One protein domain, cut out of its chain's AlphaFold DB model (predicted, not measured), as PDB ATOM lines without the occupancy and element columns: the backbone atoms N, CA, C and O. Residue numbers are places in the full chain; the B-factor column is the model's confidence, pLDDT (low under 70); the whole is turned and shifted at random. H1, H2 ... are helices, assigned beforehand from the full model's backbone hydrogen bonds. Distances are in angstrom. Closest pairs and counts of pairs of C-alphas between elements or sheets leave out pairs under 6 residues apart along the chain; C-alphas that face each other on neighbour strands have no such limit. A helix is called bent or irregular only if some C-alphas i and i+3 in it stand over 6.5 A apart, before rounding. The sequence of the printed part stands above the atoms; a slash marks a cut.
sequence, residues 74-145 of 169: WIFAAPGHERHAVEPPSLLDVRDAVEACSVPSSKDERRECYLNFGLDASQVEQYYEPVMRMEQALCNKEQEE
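Overview. This is residues 74 to 145 of the 169 residues of the protein "Hypothetical protein" of Chlamydomonas euryale (UniProt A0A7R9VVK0). A small body of two short helices, H1 and H2, and the first turns of a long helix, H3, has the rest of H3 sticking out from it as a long arm, residues 129 to 145. At the other end of the longest axis, residues 74 to 90 make an open loop with no named element. The printed part has 72 residues, with three named helices in the order H1, H2, H3 and no named strand; the class is all helix. The whole is loose, with a radius of gyration of the C-alphas of 14.0 A. Its C-alphas span 51 by 23 by 17 A, and the arm makes much of that length.

Arrangement. After residues 74 to 90 comes H1, residues 91 to 101, and a tight link of 5 residues joins it to H2, residues 107 to 116. H1 and H2 touch, and their closest C-alphas, those of Cys 101 and Arg 110, are 5.6 A apart. They run opposite ways at a steep tilt of 45 degrees. A tight link of 4 residues then leads to H3, residues 121 to 145. H3 touches H2 with residues 121 to 122 alone; the closest C-alphas, those of Arg 111 and Ala 121, are 5.2 A apart. These two run opposite ways at a steep tilt of 59 degrees. H1 and H3 are close but not clearly touching, with the closest C-alphas, those of Val 98 and Val 124, 7.9 A apart; their lines are about perpendicular, at 73 degrees. In H1 and H2 every O i to N i+4 pair is within hydrogen-bond range; in H3, 19 of 21 are.

Along the chain. H1 runs from Leu 91, with its C-alpha at (4.182, 77.430, 158.805), to Cys 101, over 15.1 A. H2 runs from Lys 107, with its C-alpha at (20.276, 62.754, 157.568), to Asn 116, over 14.6 A. H3 runs from Ala 121 to Glu 145, whose C-alpha is at (-6.511, 46.565, 164.924), over 35.0 A. H3 has a kink of 36 degrees near residue 128; it is neither bent nor irregular, but only just: C-alphas 127 and 130 are 6.4 A apart.

Size, cuts and confidence. The two C-alphas farthest apart are those of Arg 83 and Glu 145, at 51.1 A. Residues 129 to 145 of H3 stand free; without them the body has 55 residues and spans 31 by 20 by 17 A. The printed part has no cut, and both links between helices are tight. The mean pLDDT of the printed part is 81.4; residue 74 and residues 80 to 87 are under 70.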
ATOM      1  N   TRP A  74      10.144  82.874 162.955       68.00
ATOM      2  CA  TRP A  74      11.599  83.014 162.850       68.00
ATOM      3  C   TRP A  74      12.351  81.805 163.420       68.00
ATOM      4  O   TRP A  74      13.524  81.630 163.126       68.00
ATOM      5  N   ILE A  75      11.673  80.958 164.205       75.12
ATOM      6  CA  ILE A  75      12.259  79.789 164.880       75.12
ATOM      7  C   ILE A  75      12.851  78.812 163.864       75.12
ATOM      8  O   ILE A  75      13.819  78.130 164.167       75.12
ATOM      9  N   PHE A  76      12.289  78.758 162.656       78.38
ATOM     10  CA  PHE A  76      12.743  77.840 161.622       78.38
ATOM     11  C   PHE A  76      13.699  78.475 160.618       78.38
ATOM     12  O   PHE A  76      14.082  77.782 159.692       78.38
ATOM     13  N   ALA A  77      14.074  79.750 160.734       78.75
ATOM     14  CA  ALA A  77      14.946  80.384 159.747       78.75
ATOM     15  C   ALA A  77      16.403  79.912 159.898       78.75
ATOM     16  O   ALA A  77      16.958  79.932 160.996       78.75
ATOM     17  N   ALA A  78      17.038  79.517 158.792       77.19
ATOM     18  CA  ALA A  78      18.440  79.116 158.792       77.19
ATOM     19  C   ALA A  78      19.375  80.315 159.059       77.19
ATOM     20  O   ALA A  78      19.222  81.373 158.431       77.19
ATOM     21  N   PRO A  79      20.402  80.159 159.918       70.31
ATOM     22  CA  PRO A  79      21.384  81.211 160.149       70.31
ATOM     23  C   PRO A  79      22.156  81.532 158.860       70.31
ATOM     24  O   PRO A  79      22.658  80.642 158.176       70.31
ATOM     25  N   GLY A  80      22.253  82.820 158.517       68.38
ATOM     26  CA  GLY A  80      22.967  83.296 157.323       68.38
ATOM     27  C   GLY A  80      22.131  83.384 156.038       68.38
ATOM     28  O   GLY A  80      22.626  83.912 155.042       68.38
ATOM     29  N   HIS A  81      20.862  82.958 156.057       58.59
ATOM     30  CA  HIS A  81      19.928  83.117 154.931       58.59
ATOM     31  C   HIS A  81      19.122  84.436 154.967       58.59
ATOM     32  O   HIS A  81      18.349  84.741 154.060       58.59
ATOM     33  N   GLU A  82      19.377  85.279 155.971       53.19
ATOM     34  CA  GLU A  82      18.737  86.588 156.183       53.19
ATOM     35  C   GLU A  82      19.006  87.609 155.065       53.19
ATOM     36  O   GLU A  82      18.323  88.626 154.975       53.19
ATOM     37  N   ARG A  83      19.994  87.373 154.191       50.56
ATOM     38  CA  ARG A  83      20.396  88.370 153.182       50.56
ATOM     39  C   ARG A  83      19.451  88.471 151.981       50.56
ATOM     40  O   ARG A  83      19.536  89.462 151.260       50.56
ATOM     41  N   HIS A  84      18.553  87.501 151.770       53.41
ATOM     42  CA  HIS A  84      17.650  87.494 150.606       53.41
ATOM     43  C   HIS A  84      16.183  87.140 150.897       53.41
ATOM     44  O   HIS A  84      15.331  87.404 150.047       53.41
ATOM     45  N   ALA A  85      15.846  86.614 152.078       54.31
ATOM     46  CA  ALA A  85      14.459  86.367 152.462       54.31
ATOM     47  C   ALA A  85      13.859  87.627 153.109       54.31
ATOM     48  O   ALA A  85      14.038  87.885 154.294       54.31
ATOM     49  N   VAL A  86      13.147  88.430 152.313       61.97
ATOM     50  CA  VAL A  86      12.435  89.636 152.783       61.97
ATOM     51  C   VAL A  86      11.321  89.290 153.784       61.97
ATOM     52  O   VAL A  86      10.850  90.170 154.501       61.97
ATOM     53  N   GLU A  87      10.928  88.016 153.899       67.69
ATOM     54  CA  GLU A  87       9.936  87.575 154.875       67.69
ATOM     55  C   GLU A  87      10.322  86.254 155.565       67.69
ATOM     56  O   GLU A  87      10.847  85.350 154.914       67.69
ATOM     57  N   PRO A  88      10.045  86.125 156.879       71.62
ATOM     58  CA  PRO A  88      10.229  84.876 157.612       71.62
ATOM     59  C   PRO A  88       9.317  83.767 157.062       71.62
ATOM     60  O   PRO A  88       8.179  84.062 156.673       71.62
ATOM     61  N   PRO A  89       9.766  82.497 157.095       77.94
ATOM     62  CA  PRO A  89       8.986  81.380 156.583       77.94
ATOM     63  C   PRO A  89       7.651  81.262 157.326       77.94
ATOM     64  O   PRO A  89       7.561  81.394 158.557       77.94
ATOM     65  N   SER A  90       6.584  81.034 156.564       83.75
ATOM     66  CA  SER A  90       5.285  80.690 157.126       83.75
ATOM     67  C   SER A  90       5.266  79.218 157.539       83.75
ATOM     68  O   SER A  90       6.017  78.396 157.017       83.75
ATOM     69  N   LEU A  91       4.365  78.845 158.451       81.50
ATOM     70  CA  LEU A  91       4.182  77.430 158.805       81.50
ATOM     71  C   LEU A  91       3.799  76.543 157.607       81.50
ATOM     72  O   LEU A  91       4.045  75.340 157.646       81.50
ATOM     73  N   LEU A  92       3.199  77.114 156.554       83.69
ATOM     74  CA  LEU A  92       2.914  76.377 155.322       83.69
ATOM     75  C   LEU A  92       4.205  76.068 154.562       83.69
ATOM     76  O   LEU A  92       4.398  74.922 154.178       83.69
ATOM     77  N   ASP A  93       5.114  77.039 154.453       83.38
ATOM     78  CA  ASP A  93       6.417  76.844 153.805       83.38
ATOM     79  C   ASP A  93       7.246  75.784 154.543       83.38
ATOM     80  O   ASP A  93       7.869  74.927 153.922       83.38
ATOM     81  N   VAL A  94       7.198  75.792 155.882       85.81
ATOM     82  CA  VAL A  94       7.857  74.769 156.708       85.81
ATOM     83  C   VAL A  94       7.268  73.386 156.442       85.81
ATOM     84  O   VAL A  94       8.015  72.423 156.284       85.81
ATOM     85  N   ARG A  95       5.938  73.265 156.362       86.19
ATOM     86  CA  ARG A  95       5.286  71.981 156.077       86.19
ATOM     87  C   ARG A  95       5.636  71.467 154.682       86.19
ATOM     88  O   ARG A  95       5.970  70.293 154.548       86.19
ATOM     89  N   ASP A  96       5.584  72.332 153.678       87.81
ATOM     90  CA  ASP A  96       5.869  71.965 152.292       87.81
ATOM     91  C   ASP A  96       7.350  71.559 152.134       87.81
ATOM     92  O   ASP A  96       7.662  70.570 151.468       87.81
ATOM     93  N   ALA A  97       8.265  72.237 152.837       88.81
ATOM     94  CA  ALA A  97       9.670  71.845 152.908       88.81
ATOM     95  C   ALA A  97       9.875  70.504 153.633       88.81
ATOM     96  O   ALA A  97      10.683  69.688 153.193       88.81
ATOM     97  N   VAL A  98       9.150  70.232 154.726       88.81
ATOM     98  CA  VAL A  98       9.189  68.925 155.411       88.81
ATOM     99  C   VAL A  98       8.713  67.809 154.491       88.81
ATOM    100  O   VAL A  98       9.365  66.767 154.436       88.81
ATOM    101  N   GLU A  99       7.639  68.024 153.736       87.38
ATOM    102  CA  GLU A  99       7.140  67.046 152.771       87.38
ATOM    103  C   GLU A  99       8.175  66.780 151.668       87.38
ATOM    104  O   GLU A  99       8.551  65.627 151.446       87.38
ATOM    105  N   ALA A 100       8.717  67.833 151.050       88.50
ATOM    106  CA  ALA A 100       9.718  67.714 149.990       88.50
ATOM    107  C   ALA A 100      11.026  67.057 150.473       88.50
ATOM    108  O   ALA A 100      11.565  66.166 149.814       88.50
ATOM    109  N   CYS A 101      11.517  67.452 151.650       89.56
ATOM    110  CA  CYS A 101      12.771  66.958 152.218       89.56
ATOM    111  C   CYS A 101      12.624  65.636 152.992       89.56
ATOM    112  O   CYS A 101      13.616  65.099 153.482       89.56
ATOM    113  N   SER A 102      11.421  65.061 153.093       84.00
ATOM    114  CA  SER A 102      11.218  63.740 153.714       84.00
ATOM    115  C   SER A 102      11.653  62.564 152.826       84.00
ATOM    116  O   SER A 102      11.859  61.459 153.328       84.00
ATOM    117  N   VAL A 103      11.815  62.801 151.519       83.56
ATOM    118  CA  VAL A 103      12.214  61.801 150.517       83.56
ATOM    119  C   VAL A 103      13.649  61.277 150.710       83.56
ATOM    120  O   VAL A 103      13.825  60.055 150.675       83.56
ATOM    121  N   PRO A 104      14.684  62.123 150.911       82.56
ATOM    122  CA  PRO A 104      16.036  61.635 151.164       82.56
ATOM    123  C   PRO A 104      16.124  60.818 152.460       82.56
ATOM    124  O   PRO A 104      15.637  61.198 153.536       82.56
ATOM    125  N   SER A 105      16.782  59.665 152.349       73.12
ATOM    126  CA  SER A 105      16.926  58.702 153.442       73.12
ATOM    127  C   SER A 105      18.056  59.074 154.400       73.12
ATOM    128  O   SER A 105      17.951  58.780 155.594       73.12
ATOM    129  N   SER A 106      19.105  59.744 153.912       88.12
ATOM    130  CA  SER A 106      20.228  60.165 154.741       88.12
ATOM    131  C   SER A 106      19.925  61.467 155.492       88.12
ATOM    132  O   SER A 106      19.196  62.346 155.026       88.12
ATOM    133  N   LYS A 107      20.475  61.583 156.705       86.06
ATOM    134  CA  LYS A 107      20.276  62.754 157.568       86.06
ATOM    135  C   LYS A 107      20.963  64.002 157.007       86.06
ATOM    136  O   LYS A 107      20.416  65.095 157.136       86.06
ATOM    137  N   ASP A 108      22.116  63.837 156.368       89.12
ATOM    138  CA  ASP A 108      22.908  64.950 155.841       89.12
ATOM    139  C   ASP A 108      22.272  65.557 154.584       89.12
ATOM    140  O   ASP A 108      22.103  66.773 154.522       89.12
ATOM    141  N   GLU A 109      21.780  64.732 153.650       89.94
ATOM    142  CA  GLU A 109      21.035  65.219 152.474       89.94
ATOM    143  C   GLU A 109      19.753  65.952 152.882       89.94
ATOM    144  O   GLU A 109      19.381  66.967 152.295       89.94
ATOM    145  N   ARG A 110      19.070  65.465 153.924       89.44
ATOM    146  CA  ARG A 110      17.872  66.123 154.449       89.44
ATOM    147  C   ARG A 110      18.191  67.493 155.048       89.44
ATOM    148  O   ARG A 110      17.423  68.433 154.860       89.44
ATOM    149  N   ARG A 111      19.324  67.619 155.746       89.75
ATOM    150  CA  ARG A 111      19.797  68.900 156.292       89.75
ATOM    151  C   ARG A 111      20.089  69.898 155.182       89.75
ATOM    152  O   ARG A 111      19.619  71.027 155.258       89.75
ATOM    153  N   GLU A 112      20.798  69.469 154.146       90.50
ATOM    154  CA  GLU A 112      21.080  70.304 152.977       90.50
ATOM    155  C   GLU A 112      19.794  70.719 152.246       90.50
ATOM    156  O   GLU A 112      19.630  71.882 151.880       90.50
ATOM    157  N   CYS A 113      18.827  69.806 152.127       90.56
ATOM    158  CA  CYS A 113      17.514  70.113 151.571       90.56
ATOM    159  C   CYS A 113      16.806  71.228 152.355       90.56
ATOM    160  O   CYS A 113      16.354  72.195 151.748       90.56
ATOM    161  N   TYR A 114      16.767  71.162 153.691       90.31
ATOM    162  CA  TYR A 114      16.162  72.226 154.504       90.31
ATOM    163  C   TYR A 114      16.871  73.572 154.350       90.31
ATOM    164  O   TYR A 114      16.201  74.602 154.269       90.31
ATOM    165  N   LEU A 115      18.201  73.569 154.221       88.44
ATOM    166  CA  LEU A 115      18.965  74.791 153.973       88.44
ATOM    167  C   LEU A 115      18.596  75.447 152.635       88.44
ATOM    168  O   LEU A 115      18.519  76.671 152.576       88.44
ATOM    169  N   ASN A 116      18.286  74.664 151.595       88.38
ATOM    170  CA  ASN A 116      17.815  75.197 150.307       88.38
ATOM    171  C   ASN A 116      16.443  75.887 150.401       88.38
ATOM    172  O   ASN A 116      16.152  76.783 149.613       88.38
ATOM    173  N   PHE A 117      15.612  75.501 151.375       86.31
ATOM    174  CA  PHE A 117      14.360  76.190 151.710       86.31
ATOM    175  C   PHE A 117      14.559  77.350 152.700       86.31
ATOM    176  O   PHE A 117      13.591  77.993 153.102       86.31
ATOM    177  N   GLY A 118      15.800  77.623 153.115       87.00
ATOM    178  CA  GLY A 118      16.107  78.627 154.128       87.00
ATOM    179  C   GLY A 118      15.686  78.230 155.537       87.00
ATOM    180  O   GLY A 118      15.501  79.109 156.382       87.00
ATOM    181  N   LEU A 119      15.525  76.929 155.796       87.81
ATOM    182  CA  LEU A 119      15.097  76.405 157.084       87.81
ATOM    183  C   LEU A 119      16.260  75.840 157.901       87.81
ATOM    184  O   LEU A 119      17.137  75.149 157.381       87.81
ATOM    185  N   ASP A 120      16.246  76.094 159.207       89.25
ATOM    186  CA  ASP A 120      17.157  75.460 160.151       89.25
ATOM    187  C   ASP A 120      16.739  74.002 160.364       89.25
ATOM    188  O   ASP A 120      15.756  73.688 161.043       89.25
ATOM    189  N   ALA A 121      17.529  73.098 159.793       88.12
ATOM    190  CA  ALA A 121      17.309  71.668 159.898       88.12
ATOM    191  C   ALA A 121      17.272  71.162 161.350       88.12
ATOM    192  O   ALA A 121      16.568  70.195 161.630       88.12
ATOM    193  N   SER A 122      18.010  71.790 162.273       88.12
ATOM    194  CA  SER A 122      18.050  71.367 163.678       88.12
ATOM    195  C   SER A 122      16.728  71.648 164.396       88.12
ATOM    196  O   SER A 122      16.219  70.792 165.121       88.12
ATOM    197  N   GLN A 123      16.132  72.807 164.117       87.19
ATOM    198  CA  GLN A 123      14.835  73.213 164.647       87.19
ATOM    199  C   GLN A 123      13.726  72.359 164.039       87.19
ATOM    200  O   GLN A 123      12.894  71.807 164.757       87.19
ATOM    201  N   VAL A 124      13.747  72.164 162.718       86.50
ATOM    202  CA  VAL A 124      12.781  71.283 162.047       86.50
ATOM    203  C   VAL A 124      12.848  69.862 162.620       86.50
ATOM    204  O   VAL A 124      11.808  69.300 162.953       86.50
ATOM    205  N   GLU A 125      14.046  69.303 162.814       85.75
ATOM    206  CA  GLU A 125      14.249  67.978 163.417       85.75
ATOM    207  C   GLU A 125      13.681  67.918 164.849       85.75
ATOM    208  O   GLU A 125      12.923  67.009 165.177       85.75
ATOM    209  N   GLN A 126      13.936  68.932 165.679       87.75
ATOM    210  CA  GLN A 126      13.451  68.972 167.061       87.75
ATOM    211  C   GLN A 126      11.918  69.018 167.176       87.75
ATOM    212  O   GLN A 126      11.355  68.401 168.084       87.75
ATOM    213  N   TYR A 127      11.242  69.738 166.279       84.25
ATOM    214  CA  TYR A 127       9.790  69.928 166.347       84.25
ATOM    215  C   TYR A 127       9.000  68.872 165.571       84.25
ATOM    216  O   TYR A 127       7.989  68.380 166.071       84.25
ATOM    217  N   TYR A 128       9.442  68.505 164.367       81.56
ATOM    218  CA  TYR A 128       8.677  67.616 163.491       81.56
ATOM    219  C   TYR A 128       8.991  66.140 163.703       81.56
ATOM    220  O   TYR A 128       8.095  65.314 163.549       81.56
ATOM    221  N   GLU A 129      10.210  65.769 164.104       81.62
ATOM    222  CA  GLU A 129      10.543  64.356 164.305       81.62
ATOM    223  C   GLU A 129       9.667  63.683 165.385       81.62
ATOM    224  O   GLU A 129       9.160  62.585 165.134       81.62
ATOM    225  N   PRO A 130       9.386  64.313 166.547       86.38
ATOM    226  CA  PRO A 130       8.465  63.742 167.530       86.38
ATOM    227  C   PRO A 130       7.041  63.576 166.991       86.38
ATOM    228  O   PRO A 130       6.410  62.552 167.248       86.38
ATOM    229  N   VAL A 131       6.544  64.554 166.226       85.00
ATOM    230  CA  VAL A 131       5.199  64.516 165.626       85.00
ATOM    231  C   VAL A 131       5.098  63.361 164.637       85.00
ATOM    232  O   VAL A 131       4.213  62.520 164.775       85.00
ATOM    233  N   MET A 132       6.072  63.237 163.735       82.38
ATOM    234  CA  MET A 132       6.134  62.142 162.765       82.38
ATOM    235  C   MET A 132       6.211  60.771 163.447       82.38
ATOM    236  O   MET A 132       5.552  59.826 163.011       82.38
ATOM    237  N   ARG A 133       6.962  60.638 164.552       84.31
ATOM    238  CA  ARG A 133       6.999  59.383 165.327       84.31
ATOM    239  C   ARG A 133       5.649  59.055 165.966       84.31
ATOM    240  O   ARG A 133       5.265  57.887 165.982       84.31
ATOM    241  N   MET A 134       4.935  60.049 166.495       84.00
ATOM    242  CA  MET A 134       3.601  59.839 167.067       84.00
ATOM    243  C   MET A 134       2.588  59.441 165.992       84.00
ATOM    244  O   MET A 134       1.856  58.471 166.182       84.00
ATOM    245  N   GLU A 135       2.585  60.123 164.849       84.38
ATOM    246  CA  GLU A 135       1.730  59.782 163.707       84.38
ATOM    247  C   GLU A 135       2.014  58.363 163.205       84.38
ATOM    248  O   GLU A 135       1.093  57.574 162.991       84.38
ATOM    249  N   GLN A 136       3.290  57.987 163.114       83.19
ATOM    250  CA  GLN A 136       3.683  56.633 162.743       83.19
ATOM    251  C   GLN A 136       3.221  55.589 163.771       83.19
ATOM    252  O   GLN A 136       2.783  54.501 163.394       83.19
ATOM    253  N   ALA A 137       3.274  55.907 165.066       84.69
ATOM    254  CA  ALA A 137       2.780  55.018 166.114       84.69
ATOM    255  C   ALA A 137       1.256  54.821 166.043       84.69
ATOM    256  O   ALA A 137       0.778  53.708 166.265       84.69
ATOM    257  N   LEU A 138       0.494  55.868 165.710       84.44
ATOM    258  CA  LEU A 138      -0.955  55.775 165.501       84.44
ATOM    259  C   LEU A 138      -1.287  54.928 164.268       84.44
ATOM    260  O   LEU A 138      -2.093  54.006 164.364       84.44
ATOM    261  N   CYS A 139      -0.585  55.163 163.159       81.88
ATOM    262  CA  CYS A 139      -0.697  54.362 161.943       81.88
ATOM    263  C   CYS A 139      -0.504  52.861 162.194       81.88
ATOM    264  O   CYS A 139      -1.276  52.038 161.703       81.88
ATOM    265  N   ASN A 140       0.518  52.496 162.972       82.44
ATOM    266  CA  ASN A 140       0.801  51.093 163.268       82.44
ATOM    267  C   ASN A 140      -0.313  50.457 164.114       82.44
ATOM    268  O   ASN A 140      -0.740  49.344 163.814       82.44
ATOM    269  N   LYS A 141      -0.830  51.172 165.122       81.94
ATOM    270  CA  LYS A 141      -1.922  50.679 165.980       81.94
ATOM    271  C   LYS A 141      -3.210  50.432 165.202       81.94
ATOM    272  O   LYS A 141      -3.842  49.393 165.377       81.94
ATOM    273  N   GLU A 142      -3.592  51.359 164.326       82.69
ATOM    274  CA  GLU A 142      -4.776  51.181 163.479       82.69
ATOM    275  C   GLU A 142      -4.631  49.972 162.552       82.69
ATOM    276  O   GLU A 142      -5.599  49.250 162.310       82.69
ATOM    277  N   GLN A 143      -3.418  49.725 162.050       79.44
ATOM    278  CA  GLN A 143      -3.145  48.566 161.212       79.44
ATOM    279  C   GLN A 143      -3.258  47.255 162.002       79.44
ATOM    280  O   GLN A 143      -3.911  46.327 161.529       79.44
ATOM    281  N   GLU A 144      -2.687  47.181 163.206       85.19
ATOM    282  CA  GLU A 144      -2.807  46.008 164.084       85.19
ATOM    283  C   GLU A 144      -4.275  45.697 164.409       85.19
ATOM    284  O   GLU A 144      -4.709  44.544 164.347       85.19
ATOM    285  N   GLU A 145      -5.080  46.728 164.673       84.75
ATOM    286  CA  GLU A 145      -6.511  46.565 164.924       84.75
ATOM    287  C   GLU A 145      -7.271  46.095 163.671       84.75
ATOM    288  O   GLU A 145      -8.165  45.247 163.758       84.75
TER     289      GLU A 145